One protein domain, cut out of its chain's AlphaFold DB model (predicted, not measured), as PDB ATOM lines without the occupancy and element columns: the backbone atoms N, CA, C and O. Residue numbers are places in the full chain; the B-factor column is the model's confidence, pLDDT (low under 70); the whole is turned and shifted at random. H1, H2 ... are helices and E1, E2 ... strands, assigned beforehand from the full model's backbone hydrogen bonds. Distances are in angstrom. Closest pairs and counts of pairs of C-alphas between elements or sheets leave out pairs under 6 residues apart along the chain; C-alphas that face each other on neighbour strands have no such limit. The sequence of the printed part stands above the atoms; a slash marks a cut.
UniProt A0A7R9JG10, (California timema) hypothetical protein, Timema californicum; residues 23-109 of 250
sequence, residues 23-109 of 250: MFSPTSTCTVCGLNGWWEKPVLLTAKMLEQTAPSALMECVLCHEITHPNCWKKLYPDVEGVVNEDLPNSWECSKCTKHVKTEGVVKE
ATOM      1  N   MET A  23     -13.644  36.520  -9.626       86.75
ATOM      2  CA  MET A  23     -13.893  36.437  -8.182       86.75
ATOM      3  C   MET A  23     -12.822  37.209  -7.407       86.75
ATOM      4  O   MET A  23     -11.707  37.399  -7.902       86.75
ATOM      5  N   PHE A  24     -13.138  37.613  -6.175       88.31
ATOM      6  CA  PHE A  24     -12.146  38.195  -5.271       88.31
ATOM      7  C   PHE A  24     -11.025  37.211  -4.937       88.31
ATOM      8  O   PHE A  24     -11.228  35.997  -4.889       88.31
ATOM      9  N   SER A  25      -9.835  37.748  -4.650       87.81
ATOM     10  CA  SER A  25      -8.765  36.927  -4.089       87.81
ATOM     11  C   SER A  25      -9.168  36.420  -2.694       87.81
ATOM     12  O   SER A  25      -9.830  37.151  -1.952       87.81
ATOM     13  N   PRO A  26      -8.707  35.230  -2.264       81.50
ATOM     14  CA  PRO A  26      -8.945  34.734  -0.900       81.50
ATOM     15  C   PRO A  26      -8.401  35.658   0.204       81.50
ATOM     16  O   PRO A  26      -8.853  35.622   1.346       81.50
ATOM     17  N   THR A  27      -7.435  36.510  -0.150       87.94
ATOM     18  CA  THR A  27      -6.804  37.509   0.721       87.94
ATOM     19  C   THR A  27      -7.571  38.829   0.802       87.94
ATOM     20  O   THR A  27      -7.167  39.708   1.557       87.94
ATOM     21  N   SER A  28      -8.643  39.002   0.023       93.06
ATOM     22  CA  SER A  28      -9.450  40.223   0.050       93.06
ATOM     23  C   SER A  28     -10.143  40.378   1.404       93.06
ATOM     24  O   SER A  28     -10.635  39.402   1.974       93.06
ATOM     25  N   THR A  29     -10.202  41.607   1.912       95.50
ATOM     26  CA  THR A  29     -10.744  41.921   3.238       95.50
ATOM     27  C   THR A  29     -11.787  43.027   3.181       95.50
ATOM     28  O   THR A  29     -11.805  43.861   2.280       95.50
ATOM     29  N   CYS A  30     -12.678  43.020   4.168       97.19
ATOM     30  CA  CYS A  30     -13.664  44.065   4.390       97.19
ATOM     31  C   CYS A  30     -13.004  45.306   5.003       97.19
ATOM     32  O   CYS A  30     -12.345  45.194   6.038       97.19
ATOM     33  N   THR A  31     -13.247  46.493   4.441       96.56
ATOM     34  CA  THR A  31     -12.699  47.758   4.971       96.56
ATOM     35  C   THR A  31     -13.203  48.103   6.377       96.56
ATOM     36  O   THR A  31     -12.525  48.815   7.109       96.56
ATOM     37  N   VAL A  32     -14.365  47.578   6.787       96.31
ATOM     38  CA  VAL A  32     -14.978  47.878   8.093       96.31
ATOM     39  C   VAL A  32     -14.442  46.982   9.211       96.31
ATOM     40  O   VAL A  32     -14.152  47.466  10.300       96.31
ATOM     41  N   CYS A  33     -14.354  45.667   8.986       96.25
ATOM     42  CA  CYS A  33     -13.988  44.704  10.037       96.25
ATOM     43  C   CYS A  33     -12.613  44.046   9.842       96.25
ATOM     44  O   CYS A  33     -12.151  43.343  10.738       96.25
ATOM     45  N   GLY A  34     -11.974  44.226   8.682       94.88
ATOM     46  CA  GLY A  34     -10.685  43.615   8.344       94.88
ATOM     47  C   GLY A  34     -10.727  42.103   8.089       94.88
ATOM     48  O   GLY A  34      -9.681  41.501   7.857       94.88
ATOM     49  N   LEU A  35     -11.906  41.476   8.131       93.81
ATOM     50  CA  LEU A  35     -12.084  40.042   7.884       93.81
ATOM     51  C   LEU A  35     -12.330  39.763   6.400       93.81
ATOM     52  O   LEU A  35     -12.831  40.619   5.669       93.81
ATOM     53  N   ASN A  36     -12.004  38.552   5.961       93.12
ATOM     54  CA  ASN A  36     -12.236  38.102   4.591       93.12
ATOM     55  C   ASN A  36     -13.711  37.721   4.329       93.12
ATOM     56  O   ASN A  36     -14.588  37.863   5.186       93.12
ATOM     57  N   GLY A  37     -13.989  37.183   3.138       91.44
ATOM     58  CA  GLY A  37     -15.315  36.697   2.726       91.44
ATOM     59  C   GLY A  37     -15.924  35.568   3.548       91.44
ATOM     60  O   GLY A  37     -17.119  35.325   3.415       91.44
ATOM     61  N   TRP A  38     -15.140  34.937   4.417       91.12
ATOM     62  CA  TRP A  38     -15.549  33.834   5.285       91.12
ATOM     63  C   TRP A  38     -15.480  34.201   6.766       91.12
ATOM     64  O   TRP A  38     -15.567  33.326   7.621       91.12
ATOM     65  N   TRP A  39     -15.371  35.499   7.073       90.50
ATOM     66  CA  TRP A  39     -15.297  36.023   8.439       90.50
ATOM     67  C   TRP A  39     -14.058  35.560   9.216       90.50
ATOM     68  O   TRP A  39     -14.030  35.600  10.444       90.50
ATOM     69  N   GLU A  40     -13.007  35.167   8.504       88.56
ATOM     70  CA  GLU A  40     -11.717  34.805   9.072       88.56
ATOM     71  C   GLU A  40     -10.730  35.969   8.929       88.56
ATOM     72  O   GLU A  40     -10.847  36.825   8.042       88.56
ATOM     73  N   LYS A  41      -9.730  36.009   9.815       88.00
ATOM     74  CA  LYS A  41      -8.610  36.938   9.651       88.00
ATOM     75  C   LYS A  41      -7.796  36.514   8.426       88.00
ATOM     76  O   LYS A  41      -7.543  35.318   8.278       88.00
ATOM     77  N   PRO A  42      -7.356  37.460   7.580       80.31
ATOM     78  CA  PRO A  42      -6.452  37.141   6.486       80.31
ATOM     79  C   PRO A  42      -5.164  36.557   7.078       80.31
ATOM     80  O   PRO A  42      -4.422  37.235   7.786       80.31
ATOM     81  N   VAL A  43      -4.926  35.276   6.834       74.31
ATOM     82  CA  VAL A  43      -3.653  34.617   7.128       74.31
ATOM     83  C   VAL A  43      -2.824  34.570   5.851       74.31
ATOM     84  O   VAL A  43      -3.365  34.595   4.745       74.31
ATOM     85  N   LEU A  44      -1.499  34.508   6.002       68.50
ATOM     86  CA  LEU A  44      -0.606  34.195   4.886       68.50
ATOM     87  C   LEU A  44      -1.086  32.896   4.225       68.50
ATOM     88  O   LEU A  44      -1.542  32.000   4.942       68.50
ATOM     89  N   LEU A  45      -1.032  32.840   2.886       64.62
ATOM     90  CA  LEU A  45      -1.574  31.750   2.065       64.62
ATOM     91  C   LEU A  45      -1.258  30.385   2.689       64.62
ATOM     92  O   LEU A  45      -0.157  29.858   2.569       64.62
ATOM     93  N   THR A  46      -2.248  29.829   3.372       63.50
ATOM     94  CA  THR A  46      -2.204  28.504   3.979       63.50
ATOM     95  C   THR A  46      -3.168  27.624   3.203       63.50
ATOM     96  O   THR A  46      -4.182  28.111   2.699       63.50
ATOM     97  N   ALA A  47      -2.872  26.325   3.108       64.25
ATOM     98  CA  ALA A  47      -3.700  25.356   2.379       64.25
ATOM     99  C   ALA A  47      -5.191  25.429   2.768       64.25
ATOM    100  O   ALA A  47      -6.064  25.254   1.923       64.25
ATOM    101  N   LYS A  48      -5.477  25.817   4.017       65.06
ATOM    102  CA  LYS A  48      -6.828  26.022   4.550       65.06
ATOM    103  C   LYS A  48      -7.658  27.065   3.784       65.06
ATOM    104  O   LYS A  48      -8.873  26.927   3.712       65.06
ATOM    105  N   MET A  49      -7.039  28.084   3.179       60.84
ATOM    106  CA  MET A  49      -7.774  29.084   2.385       60.84
ATOM    107  C   MET A  49      -8.236  28.551   1.020       60.84
ATOM    108  O   MET A  49      -9.150  29.121   0.435       60.84
ATOM    109  N   LEU A  50      -7.641  27.466   0.507       63.19
ATOM    110  CA  LEU A  50      -8.072  26.838  -0.751       63.19
ATOM    111  C   LEU A  50      -9.276  25.899  -0.581       63.19
ATOM    112  O   LEU A  50      -9.930  25.576  -1.567       63.19
ATOM    113  N   GLU A  51      -9.575  25.468   0.643       66.19
ATOM    114  CA  GLU A  51     -10.660  24.522   0.948       66.19
ATOM    115  C   GLU A  51     -12.023  25.192   1.176       66.19
ATOM    116  O   GLU A  51     -13.009  24.534   1.509       66.19
ATOM    117  N   GLN A  52     -12.109  26.509   1.000       69.88
ATOM    118  CA  GLN A  52     -13.344  27.256   1.201       69.88
ATOM    119  C   GLN A  52     -14.348  26.950   0.078       69.88
ATOM    120  O   GLN A  52     -14.245  27.449  -1.039       69.88
ATOM    121  N   THR A  53     -15.339  26.114   0.387       70.94
ATOM    122  CA  THR A  53     -16.393  25.689  -0.552       70.94
ATOM    123  C   THR A  53     -17.554  26.679  -0.655       70.94
ATOM    124  O   THR A  53     -18.298  26.662  -1.635       70.94
ATOM    125  N   ALA A  54     -17.726  27.544   0.347       82.44
ATOM    126  CA  ALA A  54     -18.769  28.562   0.362       82.44
ATOM    127  C   ALA A  54     -18.358  29.795  -0.468       82.44
ATOM    128  O   ALA A  54     -17.182  30.158  -0.458       82.44
ATOM    129  N   PRO A  55     -19.297  30.484  -1.138       86.12
ATOM    130  CA  PRO A  55     -18.999  31.742  -1.813       86.12
ATOM    131  C   PRO A  55     -18.614  32.833  -0.805       86.12
ATOM    132  O   PRO A  55     -19.158  32.903   0.299       86.12
ATOM    133  N   SER A  56     -17.692  33.710  -1.206       90.75
ATOM    134  CA  SER A  56     -17.294  34.880  -0.417       90.75
ATOM    135  C   SER A  56     -18.485  35.809  -0.175       90.75
ATOM    136  O   SER A  56     -19.197  36.171  -1.112       90.75
ATOM    137  N   ALA A  57     -18.662  36.248   1.074       93.62
ATOM    138  CA  ALA A  57     -19.685  37.218   1.465       93.62
ATOM    139  C   ALA A  57     -19.275  38.690   1.240       93.62
ATOM    140  O   ALA A  57     -20.012  39.598   1.631       93.62
ATOM    141  N   LEU A  58     -18.085  38.951   0.683       96.12
ATOM    142  CA  LEU A  58     -17.652  40.310   0.353       96.12
ATOM    143  C   LEU A  58     -18.406  40.836  -0.868       96.12
ATOM    144  O   LEU A  58     -18.731  40.083  -1.781       96.12
ATOM    145  N   MET A  59     -18.618  42.145  -0.903       96.94
ATOM    146  CA  MET A  59     -19.201  42.869  -2.024       96.94
ATOM    147  C   MET A  59     -18.363  44.123  -2.319       96.94
ATOM    148  O   MET A  59     -17.992  44.846  -1.391       96.94
ATOM    149  N   GLU A  60     -18.077  44.400  -3.592       97.12
ATOM    150  CA  GLU A  60     -17.384  45.610  -4.063       97.12
ATOM    151  C   GLU A  60     -18.396  46.621  -4.588       97.12
ATOM    152  O   GLU A  60     -19.186  46.327  -5.493       97.12
ATOM    153  N   CYS A  61     -18.371  47.823  -4.013       97.31
ATOM    154  CA  CYS A  61     -19.237  48.899  -4.467       97.31
ATOM    155  C   CYS A  61     -18.825  49.385  -5.864       97.31
ATOM    156  O   CYS A  61     -17.671  49.747  -6.076       97.31
ATOM    157  N   VAL A  62     -19.762  49.491  -6.805       96.00
ATOM    158  CA  VAL A  62     -19.474  49.991  -8.164       96.00
ATOM    159  C   VAL A  62     -19.187  51.493  -8.222       96.00
ATOM    160  O   VAL A  62     -18.670  51.968  -9.229       96.00
ATOM    161  N   LEU A  63     -19.515  52.228  -7.155       95.56
ATOM    162  CA  LEU A  63     -19.370  53.682  -7.075       95.56
ATOM    163  C   LEU A  63     -18.121  54.092  -6.287       95.56
ATOM    164  O   LEU A  63     -17.300  54.850  -6.791       95.56
ATOM    165  N   CYS A  64     -17.957  53.592  -5.057       96.06
ATOM    166  CA  CYS A  64     -16.805  53.937  -4.216       96.06
ATOM    167  C   CYS A  64     -15.683  52.890  -4.216       96.06
ATOM    168  O   CYS A  64     -14.653  53.123  -3.592       96.06
ATOM    169  N   HIS A  65     -15.871  51.742  -4.878       96.25
ATOM    170  CA  HIS A  65     -14.891  50.649  -4.968       96.25
ATOM    171  C   HIS A  65     -14.447  50.046  -3.623       96.25
ATOM    172  O   HIS A  65     -13.482  49.285  -3.561       96.25
ATOM    173  N   GLU A  66     -15.162  50.335  -2.533       97.25
ATOM    174  CA  GLU A  66     -14.893  49.732  -1.228       97.25
ATOM    175  C   GLU A  66     -15.401  48.279  -1.185       97.25
ATOM    176  O   GLU A  66     -16.558  47.997  -1.519       97.25
ATOM    177  N   ILE A  67     -14.536  47.361  -0.738       97.19
ATOM    178  CA  ILE A  67     -14.848  45.937  -0.550       97.19
ATOM    179  C   ILE A  67     -15.295  45.715   0.887       97.19
ATOM    180  O   ILE A  67     -14.562  46.004   1.831       97.19
ATOM    181  N   THR A  68     -16.504  45.194   1.072       97.06
ATOM    182  CA  THR A  68     -17.128  45.122   2.398       97.06
ATOM    183  C   THR A  68     -18.157  44.013   2.514       97.06
ATOM    184  O   THR A  68     -18.703  43.547   1.520       97.06
ATOM    185  N   HIS A  69     -18.467  43.608   3.743       96.69
ATOM    186  CA  HIS A  69     -19.639  42.771   3.987       96.69
ATOM    187  C   HIS A  69     -20.915  43.624   3.998       96.69
ATOM    188  O   HIS A  69     -20.935  44.660   4.675       96.69
ATOM    189  N   PRO A  70     -22.023  43.155   3.395       95.69
ATOM    190  CA  PRO A  70     -23.321  43.831   3.478       95.69
ATOM    191  C   PRO A  70     -23.754  44.119   4.920       95.69
ATOM    192  O   PRO A  70     -24.188  45.221   5.245       95.69
ATOM    193  N   ASN A  71     -23.538  43.158   5.824       94.50
ATOM    194  CA  ASN A  71     -23.872  43.303   7.243       94.50
ATOM    195  C   ASN A  71     -23.019  44.361   7.961       94.50
ATOM    196  O   ASN A  71     -23.492  44.972   8.918       94.50
ATOM    197  N   CYS A  72     -21.772  44.583   7.537       95.69
ATOM    198  CA  CYS A  72     -20.921  45.623   8.114       95.69
ATOM    199  C   CYS A  72     -21.433  47.020   7.745       95.69
ATOM    200  O   CYS A  72     -21.537  47.872   8.622       95.69
ATOM    201  N   TRP A  73     -21.840  47.230   6.491       93.19
ATOM    202  CA  TRP A  73     -22.481  48.482   6.074       93.19
ATOM    203  C   TRP A  73     -23.849  48.684   6.691       93.19
ATOM    204  O   TRP A  73     -24.130  49.781   7.158       93.19
ATOM    205  N   LYS A  74     -24.679  47.639   6.748       91.06
ATOM    206  CA  LYS A  74     -26.021  47.723   7.337       91.06
ATOM    207  C   LYS A  74     -25.984  48.175   8.801       91.06
ATOM    208  O   LYS A  74     -26.899  48.847   9.253       91.06
ATOM    209  N   LYS A  75     -24.909  47.865   9.539       92.69
ATOM    210  CA  LYS A  75     -24.690  48.381  10.903       92.69
ATOM    211  C   LYS A  75     -24.362  49.875  10.942       92.69
ATOM    212  O   LYS A  75     -24.765  50.547  11.881       92.69
ATOM    213  N   LEU A  76     -23.615  50.379   9.959       91.62
ATOM    214  CA  LEU A  76     -23.213  51.787   9.883       91.62
ATOM    215  C   LEU A  76     -24.311  52.677   9.270       91.62
ATOM    216  O   LEU A  76     -24.426  53.846   9.625       91.62
ATOM    217  N   TYR A  77     -25.123  52.124   8.366       91.44
ATOM    218  CA  TYR A  77     -26.174  52.818   7.616       91.44
ATOM    219  C   TYR A  77     -27.465  51.985   7.661       91.44
ATOM    220  O   TYR A  77     -27.844  51.385   6.656       91.44
ATOM    221  N   PRO A  78     -28.136  51.911   8.824       89.44
ATOM    222  CA  PRO A  78     -29.303  51.047   9.016       89.44
ATOM    223  C   PRO A  78     -30.529  51.485   8.206       89.44
ATOM    224  O   PRO A  78     -31.365  50.650   7.870       89.44
ATOM    225  N   ASP A  79     -30.620  52.772   7.861       89.19
ATOM    226  CA  ASP A  79     -31.789  53.359   7.194       89.19
ATOM    227  C   ASP A  79     -31.817  53.115   5.677       89.19
ATOM    228  O   ASP A  79     -32.810  53.410   5.009       89.19
ATOM    229  N   VAL A  80     -30.712  52.629   5.099       91.00
ATOM    230  CA  VAL A  80     -30.564  52.458   3.650       91.00
ATOM    231  C   VAL A  80     -29.959  51.095   3.345       91.00
ATOM    232  O   VAL A  80     -28.829  50.791   3.725       91.00
ATOM    233  N   GLU A  81     -30.694  50.276   2.602       91.31
ATOM    234  CA  GLU A  81     -30.162  49.033   2.051       91.31
ATOM    235  C   GLU A  81     -29.395  49.312   0.754       91.31
ATOM    236  O   GLU A  81     -29.792  50.165  -0.042       91.31
ATOM    237  N   GLY A  82     -28.271  48.617   0.574       93.44
ATOM    238  CA  GLY A  82     -27.538  48.632  -0.687       93.44
ATOM    239  C   GLY A  82     -28.273  47.835  -1.766       93.44
ATOM    240  O   GLY A  82     -29.083  46.958  -1.460       93.44
ATOM    241  N   VAL A  83     -27.974  48.130  -3.027       95.75
ATOM    242  CA  VAL A  83     -28.621  47.516  -4.194       95.75
ATOM    243  C   VAL A  83     -27.648  46.544  -4.850       95.75
ATOM    244  O   VAL A  83     -26.601  46.951  -5.345       95.75
ATOM    245  N   VAL A  84     -27.965  45.250  -4.831       96.00
ATOM    246  CA  VAL A  84     -27.115  44.213  -5.440       96.00
ATOM    247  C   VAL A  84     -27.218  44.280  -6.962       96.00
ATOM    248  O   VAL A  84     -28.311  44.419  -7.504       96.00
ATOM    249  N   ASN A  85     -26.081  44.166  -7.644       93.75
ATOM    250  CA  ASN A  85     -26.036  44.037  -9.094       93.75
ATOM    251  C   ASN A  85     -26.211  42.559  -9.480       93.75
ATOM    252  O   ASN A  85     -25.397  41.722  -9.096       93.75
ATOM    253  N   GLU A  86     -27.262  42.240 -10.234       92.75
ATOM    254  CA  GLU A  86     -27.575  40.865 -10.652       92.75
ATOM    255  C   GLU A  86     -26.691  40.368 -11.810       92.75
ATOM    256  O   GLU A  86     -26.524  39.161 -11.986       92.75
ATOM    257  N   ASP A  87     -26.073  41.281 -12.568       90.12
ATOM    258  CA  ASP A  87     -25.270  40.945 -13.749       90.12
ATOM    259  C   ASP A  87     -23.832  40.533 -13.399       90.12
ATOM    260  O   ASP A  87     -23.157  39.858 -14.184       90.12
ATOM    261  N   LEU A  88     -23.330  40.956 -12.233       90.31
ATOM    262  CA  LEU A  88     -21.938  40.765 -11.825       90.31
ATOM    263  C   LEU A  88     -21.836  40.137 -10.429       90.31
ATOM    264  O   LEU A  88     -22.454  40.628  -9.483       90.31
ATOM    265  N   PRO A  89     -21.004  39.093 -10.254       92.06
ATOM    266  CA  PRO A  89     -20.810  38.481  -8.949       92.06
ATOM    267  C   PRO A  89     -20.186  39.485  -7.981       92.06
ATOM    268  O   PRO A  89     -19.313  40.269  -8.351       92.06
ATOM    269  N   ASN A  90     -20.627  39.430  -6.727       94.19
ATOM    270  CA  ASN A  90     -20.080  40.232  -5.639       94.19
ATOM    271  C   ASN A  90     -20.055  41.756  -5.904       94.19
ATOM    272  O   ASN A  90     -19.235  42.478  -5.337       94.19
ATOM    273  N   SER A  91     -20.958  42.249  -6.753       95.31
ATOM    274  CA  SER A  91     -21.063  43.652  -7.143       95.31
ATOM    275  C   SER A  91     -22.354  44.263  -6.604       95.31
ATOM    276  O   SER A  91     -23.403  43.619  -6.581       95.31
ATOM    277  N   TRP A  92     -22.283  45.502  -6.128       97.31
ATOM    278  CA  TRP A  92     -23.442  46.224  -5.598       97.31
ATOM    279  C   TRP A  92     -23.217  47.735  -5.584       97.31
ATOM    280  O   TRP A  92     -22.099  48.214  -5.756       97.31
ATOM    281  N   GLU A  93     -24.273  48.488  -5.322       96.75
ATOM    282  CA  GLU A  93     -24.201  49.836  -4.776       96.75
ATOM    283  C   GLU A  93     -24.330  49.741  -3.255       96.75
ATOM    284  O   GLU A  93     -25.332  49.246  -2.734       96.75
ATOM    285  N   CYS A  94     -23.306  50.169  -2.515       96.06
ATOM    286  CA  CYS A  94     -23.338  50.074  -1.059       96.06
ATOM    287  C   CYS A  94     -24.303  51.099  -0.442       96.06
ATOM    288  O   CYS A  94     -24.551  52.170  -1.003       96.06
ATOM    289  N   SER A  95     -24.763  50.819   0.780       94.00
ATOM    290  CA  SER A  95     -25.667  51.692   1.542       94.00
ATOM    291  C   SER A  95     -25.193  53.150   1.658       94.00
ATOM    292  O   SER A  95     -26.026  54.054   1.700       94.00
ATOM    293  N   LYS A  96     -23.872  53.401   1.676       92.38
ATOM    294  CA  LYS A  96     -23.295  54.759   1.635       92.38
ATOM    295  C   LYS A  96     -23.740  55.500   0.391       92.38
ATOM    296  O   LYS A  96     -24.346  56.561   0.474       92.38
ATOM    297  N   CYS A  97     -23.418  54.926  -0.761       94.00
ATOM    298  CA  CYS A  97     -23.583  55.570  -2.046       94.00
ATOM    299  C   CYS A  97     -25.068  55.681  -2.390       94.00
ATOM    300  O   CYS A  97     -25.507  56.734  -2.832       94.00
ATOM    301  N   THR A  98     -25.864  54.666  -2.052       90.31
ATOM    302  CA  THR A  98     -27.322  54.730  -2.195       90.31
ATOM    303  C   THR A  98     -27.942  55.828  -1.319       90.31
ATOM    304  O   THR A  98     -28.906  56.470  -1.736       90.31
ATOM    305  N   LYS A  99     -27.399  56.099  -0.120       84.69
ATOM    306  CA  LYS A  99     -27.860  57.215   0.724       84.69
ATOM    307  C   LYS A  99     -27.577  58.568   0.072       84.69
ATOM    308  O   LYS A  99     -28.480  59.396   0.038       84.69
ATOM    309  N   HIS A 100     -26.374  58.764  -0.469       76.00
ATOM    310  CA  HIS A 100     -25.995  60.006  -1.155       76.00
ATOM    311  C   HIS A 100     -26.888  60.294  -2.371       76.00
ATOM    312  O   HIS A 100     -27.392  61.405  -2.514       76.00
ATOM    313  N   VAL A 101     -27.197  59.272  -3.177       68.88
ATOM    314  CA  VAL A 101     -28.112  59.413  -4.323       68.88
ATOM    315  C   VAL A 101     -29.520  59.822  -3.877       68.88
ATOM    316  O   VAL A 101     -30.154  60.652  -4.520       68.88
ATOM    317  N   LYS A 102     -30.020  59.294  -2.753       61.88
ATOM    318  CA  LYS A 102     -31.335  59.689  -2.218       61.88
ATOM    319  C   LYS A 102     -31.353  61.110  -1.660       61.88
ATOM    320  O   LYS A 102     -32.398  61.746  -1.710       61.88
ATOM    321  N   THR A 103     -30.245  61.604  -1.114       59.25
ATOM    322  CA  THR A 103     -30.175  62.977  -0.592       59.25
ATOM    323  C   THR A 103     -29.994  64.017  -1.694       59.25
ATOM    324  O   THR A 103     -30.514  65.115  -1.559       59.25
ATOM    325  N   GLU A 104     -29.313  63.674  -2.788       57.88
ATOM    326  CA  GLU A 104     -29.083  64.582  -3.926       57.88
ATOM    327  C   GLU A 104     -30.179  64.476  -5.005       57.88
ATOM    328  O   GLU A 104     -30.391  65.406  -5.775       57.88
ATOM    329  N   GLY A 105     -30.917  63.362  -5.048       51.53
ATOM    330  CA  GLY A 105     -31.986  63.099  -6.018       51.53
ATOM    331  C   GLY A 105     -33.388  63.564  -5.609       51.53
ATOM    332  O   GLY A 105     -34.338  63.310  -6.345       51.53
ATOM    333  N   VAL A 106     -33.549  64.227  -4.458       49.44
ATOM    334  CA  VAL A 106     -34.820  64.857  -4.053       49.44
ATOM    335  C   VAL A 106     -34.651  66.371  -4.087       49.44
ATOM    336  O   VAL A 106     -34.751  67.047  -3.071       49.44
ATOM    337  N   VAL A 107     -34.409  66.915  -5.276       50.47
ATOM    338  CA  VAL A 107     -34.833  68.288  -5.549       50.47
ATOM    339  C   VAL A 107     -36.252  68.147  -6.070       50.47
ATOM    340  O   VAL A 107     -36.468  67.623  -7.165       50.47
ATOM    341  N   LYS A 108     -37.254  68.492  -5.253       46.62
ATOM    342  CA  LYS A 108     -38.622  68.554  -5.772       46.62
ATOM    343  C   LYS A 108     -38.610  69.587  -6.891       46.62
ATOM    344  O   LYS A 108     -37.947  70.614  -6.776       46.62
ATOM    345  N   GLU A 109     -39.348  69.334  -7.963       55.84
ATOM    346  CA  GLU A 109     -39.497  70.277  -9.082       55.84
ATOM    347  C   GLU A 109     -39.909  71.683  -8.583       55.84
ATOM    348  O   GLU A 109     -39.511  72.704  -9.132       55.84
TER     349      GLU A 109
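Overview. This is residues 23 to 109 of the 250 residues of the protein "(California timema) hypothetical protein" of Timema californicum (UniProt A0A7R9JG10). With little regular structure, a long loop, residues 23 to 46, and short helix H1 form one end; strands E1 and E2 with H2 near them form the middle; H3 leads outward, and residues 103 to 109 stick out. The 87 printed residues have three named helices and two named strands, H1, E1, H2, E2, H3, mixed class, 28 residues in named elements. Only just loose, close to compact, radius of gyration of the C-alphas 14.9 A, it spans 59 by 26 by 17 A.

Arrangement. H1, residues 47 to 51, is apart from H2, residues 70 to 76. E1, residues 59 to 61, and E2, residues 91 to 93, are parallel neighbours; N 92 and O 60, 3.3 A, are within hydrogen-bond range. E1, H2 and E2 form a strand-helix-strand unit, parallel neighbour strands with a helix between along the chain, its crossover left-handed. H2 and H3, residues 95 to 104, only just touch, with 3 pairs of C-alphas within 8 A, closest Trp 73 and Ser 95, 6.4 A. Every O i to N i+4 pair is within range in H3, 2 of 3 in H2, 0 of 1 in H1, where 2 of 2 O i to N i+3 pairs are.

Along the chain. H1, 7.2 A, begins at C-alpha 47 (-3.700, 25.356, 2.379). E1 measures 6.5 A, H2 10.2 A, E2 7.3 A. H3, 14.4 A, ends at C-alpha 104 (-29.083, 64.582, -3.926).

Size, cuts and confidence. The printed part has no cut. The H2 to E2 link is long, 14 residues. The farthest C-alphas, Ala 47 and Glu 109, are 58.6 A apart. pLDDT is under 70 at residues 44 to 52 and 101 to 109.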